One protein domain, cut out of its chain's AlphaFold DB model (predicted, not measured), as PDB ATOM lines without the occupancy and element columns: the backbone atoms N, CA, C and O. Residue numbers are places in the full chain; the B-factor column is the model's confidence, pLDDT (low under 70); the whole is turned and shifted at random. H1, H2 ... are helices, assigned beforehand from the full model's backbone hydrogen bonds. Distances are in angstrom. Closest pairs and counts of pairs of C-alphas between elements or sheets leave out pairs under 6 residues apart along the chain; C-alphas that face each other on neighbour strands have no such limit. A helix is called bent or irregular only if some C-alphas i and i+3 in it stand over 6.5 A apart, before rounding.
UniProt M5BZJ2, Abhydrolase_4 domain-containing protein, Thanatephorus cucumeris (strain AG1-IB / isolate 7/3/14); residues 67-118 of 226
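Overview. This is residues 67 to 118 of the 226 residues of the protein "Abhydrolase_4 domain-containing protein" of Thanatephorus cucumeris (strain AG1-IB / isolate 7/3/14) (UniProt M5BZJ2). The four helices make a flat, ring-like path: H1 sits at one end, a link leads away from it to H2, the longest helix, and H3 folds back from the last part of H2 as the other arm of a V. H4 then brings the chain back past the first part of H2 to H1. The printed part has 52 residues with four named helices, in the order H1, H2, H3, H4, and no named strand; the class is all helix. It is only just compact, close to loose, with a radius of gyration of the C-alphas of 11.4 A, and spans 29 by 23 by 13 A.

Along the chain. H1, residues 67 to 74, begins at C-alpha 67 (239.265, 226.058, 213.001) and is 10.2 A long. H2, residues 84 to 97, begins at C-alpha 84 (249.849, 214.055, 197.887) and is 19.8 A long. H3, residues 103 to 110, is 9.5 A long. H4, residues 113 to 117, is 8.9 A long and ends at C-alpha 117 (246.943, 221.431, 200.034). H3 and H4 are only just irregular: C-alphas 105 and 108 are 6.7 A apart, and so are C-alphas 113 and 116.

Arrangement. H1 is apart from H2 and H3. H1 and H4 only just touch, with 3 pairs of C-alphas within 8 A, the closest being Cys 73 and Cys 115 at 5.0 A. H2 touches H3 with residues 91 to 96 alone, at a steep tilt of 54 degrees, opposite ways; their closest C-alphas, Thr 95 and Gly 103, are 4.2 A apart. H2 also touches H4, closest at the C-alphas of Val 87 and Pro 113, 6.3 A. H3 and H4 are close but not clearly touching. Every O i to N i+4 pair is within hydrogen-bond range in H1 and H2, against 2 of 4 in H3 and 0 of 1 in H4, where 1 of 2 O i to N i+3 pairs is.

Size, cuts and confidence. The C-alphas farthest apart, Asp 67 and Arg 97, are 31.7 A apart. The printed part has no cut. The link from H1 to H2, 9 residues, is short; the other two are tight. No printed residue is under 70 in pLDDT, and the mean of H3 is 76.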
ATOM      1  N   ASP A  67     238.435 225.172 212.190       88.06
ATOM      2  CA  ASP A  67     239.265 226.058 213.001       88.06
ATOM      3  C   ASP A  67     240.628 225.426 213.290       88.06
ATOM      4  O   ASP A  67     241.659 226.086 213.145       88.06
ATOM      5  N   PHE A  68     240.652 224.131 213.613       85.19
ATOM      6  CA  PHE A  68     241.897 223.407 213.836       85.19
ATOM      7  C   PHE A  68     242.770 223.361 212.578       85.19
ATOM      8  O   PHE A  68     243.946 223.711 212.653       85.19
ATOM      9  N   GLU A  69     242.219 222.959 211.430       88.56
ATOM     10  CA  GLU A  69     242.942 222.877 210.158       88.56
ATOM     11  C   GLU A  69     243.419 224.258 209.705       88.56
ATOM     12  O   GLU A  69     244.571 224.407 209.300       88.56
ATOM     13  N   ALA A  70     242.562 225.275 209.826       90.25
ATOM     14  CA  ALA A  70     242.872 226.638 209.424       90.25
ATOM     15  C   ALA A  70     244.032 227.229 210.219       90.25
ATOM     16  O   ALA A  70     244.960 227.768 209.614       90.25
ATOM     17  N   ILE A  71     244.016 227.089 211.546       90.69
ATOM     18  CA  ILE A  71     245.102 227.570 212.406       90.69
ATOM     19  C   ILE A  71     246.361 226.737 212.157       90.69
ATOM     20  O   ILE A  71     247.420 227.271 211.839       90.69
ATOM     21  N   ALA A  72     246.243 225.410 212.224       90.69
ATOM     22  CA  ALA A  72     247.381 224.509 212.107       90.69
ATOM     23  C   ALA A  72     248.126 224.648 210.774       90.69
ATOM     24  O   ALA A  72     249.355 224.621 210.762       90.69
ATOM     25  N   CYS A  73     247.400 224.770 209.661       92.44
ATOM     26  CA  CYS A  73     248.000 224.917 208.340       92.44
ATOM     27  C   CYS A  73     248.338 226.367 207.990       92.44
ATOM     28  O   CYS A  73     249.240 226.594 207.186       92.44
ATOM     29  N   GLY A  74     247.659 227.342 208.600       93.50
ATOM     30  CA  GLY A  74     248.062 228.745 208.549       93.50
ATOM     31  C   GLY A  74     249.439 228.968 209.181       93.50
ATOM     32  O   GLY A  74     250.256 229.686 208.603       93.50
ATOM     33  N   ASP A  75     249.709 228.288 210.300       92.62
ATOM     34  CA  ASP A  75     250.961 228.364 211.067       92.62
ATOM     35  C   ASP A  75     252.050 227.384 210.597       92.62
ATOM     36  O   ASP A  75     253.213 227.480 211.015       92.62
ATOM     37  N   ALA A  76     251.705 226.419 209.745       90.56
ATOM     38  CA  ALA A  76     252.660 225.458 209.207       90.56
ATOM     39  C   ALA A  76     253.657 226.126 208.243       90.56
ATOM     40  O   ALA A  76     253.381 227.152 207.619       90.56
ATOM     41  N   GLN A  77     254.840 225.519 208.096       89.44
ATOM     42  CA  GLN A  77     255.703 225.848 206.962       89.44
ATOM     43  C   GLN A  77     255.038 225.392 205.665       89.44
ATOM     44  O   GLN A  77     254.398 224.340 205.633       89.44
ATOM     45  N   ASP A  78     255.202 226.181 204.604       88.94
ATOM     46  CA  ASP A  78     254.666 225.807 203.307       88.94
ATOM     47  C   ASP A  78     255.390 224.570 202.765       88.94
ATOM     48  O   ASP A  78     256.620 224.516 202.742       88.94
ATOM     49  N   ALA A  79     254.614 223.580 202.328       89.25
ATOM     50  CA  ALA A  79     255.136 222.357 201.733       89.25
ATOM     51  C   ALA A  79     255.598 222.569 200.276       89.25
ATOM     52  O   ALA A  79     256.182 221.661 199.680       89.25
ATOM     53  N   GLY A  80     255.343 223.748 199.694       90.94
ATOM     54  CA  GLY A  80     255.737 224.088 198.329       90.94
ATOM     55  C   GLY A  80     255.080 223.156 197.311       90.94
ATOM     56  O   GLY A  80     253.864 222.997 197.300       90.94
ATOM     57  N   ASN A  81     255.887 222.501 196.473       92.81
ATOM     58  CA  ASN A  81     255.402 221.615 195.407       92.81
ATOM     59  C   ASN A  81     255.187 220.157 195.853       92.81
ATOM     60  O   ASN A  81     255.071 219.277 194.999       92.81
ATOM     61  N   ALA A  82     255.166 219.876 197.161       94.12
ATOM     62  CA  ALA A  82     254.950 218.522 197.662       94.12
ATOM     63  C   ALA A  82     253.614 217.955 197.156       94.12
ATOM     64  O   ALA A  82     252.543 218.532 197.363       94.12
ATOM     65  N   THR A  83     253.667 216.795 196.506       95.62
ATOM     66  CA  THR A  83     252.469 216.119 196.013       95.62
ATOM     67  C   THR A  83     251.807 215.313 197.127       95.62
ATOM     68  O   THR A  83     252.429 214.922 198.115       95.62
ATOM     69  N   THR A  84     250.530 214.970 196.953       94.25
ATOM     70  CA  THR A  84     249.849 214.055 197.887       94.25
ATOM     71  C   THR A  84     250.506 212.682 197.936       94.25
ATOM     72  O   THR A  84     250.460 212.034 198.978       94.25
ATOM     73  N   LYS A  85     251.143 212.250 196.841       95.44
ATOM     74  CA  LYS A  85     251.920 211.014 196.822       95.44
ATOM     75  C   LYS A  85     253.129 211.121 197.751       95.44
ATOM     76  O   LYS A  85     253.320 210.224 198.559       95.44
ATOM     77  N   ASP A  86     253.879 212.222 197.697       95.19
ATOM     78  CA  ASP A  86     255.050 212.423 198.566       95.19
ATOM     79  C   ASP A  86     254.650 212.393 200.046       95.19
ATOM     80  O   ASP A  86     255.282 211.723 200.864       95.19
ATOM     81  N   VAL A  87     253.545 213.062 200.388       92.62
ATOM     82  CA  VAL A  87     252.996 213.045 201.751       92.62
ATOM     83  C   VAL A  87     252.567 211.635 202.161       92.62
ATOM     84  O   VAL A  87     252.878 211.199 203.269       92.62
ATOM     85  N   PHE A  88     251.876 210.905 201.282       91.69
ATOM     86  CA  PHE A  88     251.452 209.532 201.553       91.69
ATOM     87  C   PHE A  88     252.648 208.597 201.769       91.69
ATOM     88  O   PHE A  88     252.667 207.844 202.744       91.69
ATOM     89  N   ASP A  89     253.678 208.698 200.929       94.12
ATOM     90  CA  ASP A  89     254.899 207.901 201.041       94.12
ATOM     91  C   ASP A  89     255.621 208.167 202.373       94.12
ATOM     92  O   ASP A  89     256.074 207.227 203.031       94.12
ATOM     93  N   ILE A  90     255.671 209.428 202.826       90.75
ATOM     94  CA  ILE A  90     256.209 209.789 204.146       90.75
ATOM     95  C   ILE A  90     255.386 209.145 205.265       90.75
ATOM     96  O   ILE A  90     255.961 208.532 206.167       90.75
ATOM     97  N   VAL A  91     254.054 209.254 205.216       89.94
ATOM     98  CA  VAL A  91     253.169 208.684 206.243       89.94
ATOM     99  C   VAL A  91     253.354 207.172 206.347       89.94
ATOM    100  O   VAL A  91     253.519 206.656 207.456       89.94
ATOM    101  N   VAL A  92     253.384 206.463 205.215       91.81
ATOM    102  CA  VAL A  92     253.626 205.015 205.162       91.81
ATOM    103  C   VAL A  92     255.009 204.688 205.725       91.81
ATOM    104  O   VAL A  92     255.126 203.864 206.632       91.81
ATOM    105  N   ASN A  93     256.063 205.363 205.265       93.31
ATOM    106  CA  ASN A  93     257.430 205.085 205.704       93.31
ATOM    107  C   ASN A  93     257.627 205.310 207.215       93.31
ATOM    108  O   ASN A  93     258.173 204.444 207.900       93.31
ATOM    109  N   VAL A  94     257.146 206.434 207.758       89.94
ATOM    110  CA  VAL A  94     257.228 206.738 209.200       89.94
ATOM    111  C   VAL A  94     256.424 205.729 210.011       89.94
ATOM    112  O   VAL A  94     256.911 205.219 211.023       89.94
ATOM    113  N   THR A  95     255.222 205.392 209.545       90.62
ATOM    114  CA  THR A  95     254.380 204.386 210.192       90.62
ATOM    115  C   THR A  95     255.092 203.039 210.251       90.62
ATOM    116  O   THR A  95     255.200 202.466 211.322       90.62
ATOM    117  N   HIS A  96     255.667 202.553 209.153       93.19
ATOM    118  CA  HIS A  96     256.290 201.229 209.135       93.19
ATOM    119  C   HIS A  96     257.664 201.155 209.808       93.19
ATOM    120  O   HIS A  96     258.010 200.104 210.342       93.19
ATOM    121  N   ARG A  97     258.472 202.222 209.758       95.06
ATOM    122  CA  ARG A  97     259.881 202.166 210.193       95.06
ATOM    123  C   ARG A  97     260.162 202.843 211.524       95.06
ATOM    124  O   ARG A  97     261.109 202.454 212.197       95.06
ATOM    125  N   VAL A  98     259.383 203.858 211.888       91.00
ATOM    126  CA  VAL A  98     259.635 204.670 213.090       91.00
ATOM    127  C   VAL A  98     258.642 204.326 214.189       91.00
ATOM    128  O   VAL A  98     259.034 204.157 215.340       91.00
ATOM    129  N   SER A  99     257.356 204.207 213.852       89.44
ATOM    130  CA  SER A  99     256.321 203.942 214.851       89.44
ATOM    131  C   SER A  99     255.218 203.006 214.339       89.44
ATOM    132  O   SER A  99     254.103 203.461 214.089       89.44
ATOM    133  N   PRO A 100     255.477 201.688 214.233       89.94
ATOM    134  CA  PRO A 100     254.490 200.716 213.738       89.94
ATOM    135  C   PRO A 100     253.191 200.693 214.540       89.94
ATOM    136  O   PRO A 100     252.108 200.546 213.982       89.94
ATOM    137  N   THR A 101     253.294 200.876 215.856       86.06
ATOM    138  CA  THR A 101     252.145 200.790 216.761       86.06
ATOM    139  C   THR A 101     251.332 202.081 216.806       86.06
ATOM    140  O   THR A 101     250.113 202.033 216.942       86.06
ATOM    141  N   PHE A 102     251.983 203.246 216.720       81.12
ATOM    142  CA  PHE A 102     251.318 204.538 216.912       81.12
ATOM    143  C   PHE A 102     251.122 205.317 215.609       81.12
ATOM    144  O   PHE A 102     250.197 206.116 215.511       81.12
ATOM    145  N   GLY A 103     251.932 205.058 214.586       84.50
ATOM    146  CA  GLY A 103     251.847 205.677 213.266       84.50
ATOM    147  C   GLY A 103     250.442 205.655 212.655       84.50
ATOM    148  O   GLY A 103     249.950 206.732 212.308       84.50
ATOM    149  N   PRO A 104     249.732 204.504 212.622       81.00
ATOM    150  CA  PRO A 104     248.416 204.415 211.983       81.00
ATOM    151  C   PRO A 104     247.337 205.295 212.631       81.00
ATOM    152  O   PRO A 104     246.373 205.657 211.970       81.00
ATOM    153  N   VAL A 105     247.487 205.639 213.917       76.38
ATOM    154  CA  VAL A 105     246.501 206.431 214.682       76.38
ATOM    155  C   VAL A 105     246.973 207.854 214.988       76.38
ATOM    156  O   VAL A 105     246.165 208.756 215.204       76.38
ATOM    157  N   GLY A 106     248.285 208.067 215.049       73.19
ATOM    158  CA  GLY A 106     248.898 209.320 215.469       73.19
ATOM    159  C   GLY A 106     249.256 210.238 214.311       73.19
ATOM    160  O   GLY A 106     249.184 211.457 214.468       73.19
ATOM    161  N   MET A 107     249.621 209.684 213.147       76.44
ATOM    162  CA  MET A 107     250.154 210.481 212.039       76.44
ATOM    163  C   MET A 107     249.130 211.471 211.494       76.44
ATOM    164  O   MET A 107     249.480 212.631 211.299       76.44
ATOM    165  N   GLU A 108     247.869 211.077 211.331       70.50
ATOM    166  CA  GLU A 108     246.809 211.980 210.861       70.50
ATOM    167  C   GLU A 108     246.756 213.278 211.688       70.50
ATOM    168  O   GLU A 108     246.732 214.377 211.138       70.50
ATOM    169  N   ARG A 109     246.829 213.161 213.021       71.00
ATOM    170  CA  ARG A 109     246.697 214.308 213.929       71.00
ATOM    171  C   ARG A 109     248.004 215.051 214.174       71.00
ATOM    172  O   ARG A 109     247.995 216.272 214.292       71.00
ATOM    173  N   LEU A 110     249.112 214.328 214.315       73.50
ATOM    174  CA  LEU A 110     250.393 214.921 214.705       73.50
ATOM    175  C   LEU A 110     251.183 215.448 213.507       73.50
ATOM    176  O   LEU A 110     251.790 216.513 213.608       73.50
ATOM    177  N   SER A 111     251.150 214.735 212.377       76.94
ATOM    178  CA  SER A 111     251.919 215.098 211.177       76.94
ATOM    179  C   SER A 111     251.189 216.060 210.240       76.94
ATOM    180  O   SER A 111     251.814 216.605 209.338       76.94
ATOM    181  N   ARG A 112     249.889 216.306 210.474       86.56
ATOM    182  CA  ARG A 112     249.053 217.249 209.708       86.56
ATOM    183  C   ARG A 112     249.213 217.089 208.185       86.56
ATOM    184  O   ARG A 112     249.467 218.068 207.478       86.56
ATOM    185  N   PRO A 113     249.049 215.866 207.646       87.25
ATOM    186  CA  PRO A 113     249.329 215.580 206.239       87.25
ATOM    187  C   PRO A 113     248.425 216.374 205.282       87.25
ATOM    188  O   PRO A 113     248.748 216.535 204.110       87.25
ATOM    189  N   PHE A 114     247.310 216.920 205.767       86.88
ATOM    190  CA  PHE A 114     246.385 217.756 205.004       86.88
ATOM    191  C   PHE A 114     246.925 219.162 204.674       86.88
ATOM    192  O   PHE A 114     246.447 219.775 203.720       86.88
ATOM    193  N   CYS A 115     247.949 219.671 205.376       91.88
ATOM    194  CA  CYS A 115     248.398 221.057 205.187       91.88
ATOM    195  C   CYS A 115     249.075 221.345 203.840       91.88
ATOM    196  O   CYS A 115     249.047 222.490 203.395       91.88
ATOM    197  N   HIS A 116     249.610 220.333 203.145       92.88
ATOM    198  CA  HIS A 116     250.252 220.528 201.832       92.88
ATOM    199  C   HIS A 116     249.300 221.085 200.760       92.88
ATOM    200  O   HIS A 116     249.745 221.693 199.795       92.88
ATOM    201  N   ARG A 117     247.984 220.896 200.927       91.62
ATOM    202  CA  ARG A 117     246.943 221.431 200.034       91.62
ATOM    203  C   ARG A 117     246.253 222.673 200.585       91.62
ATOM    204  O   ARG A 117     245.339 223.188 199.945       91.62
ATOM    205  N   TRP A 118     246.629 223.129 201.778       92.81
ATOM    206  CA  TRP A 118     245.962 224.261 202.398       92.81
ATOM    207  C   TRP A 118     246.303 225.545 201.624       92.81
ATOM    208  O   TRP A 118     247.490 225.821 201.446       92.81
TER     209      TRP A 118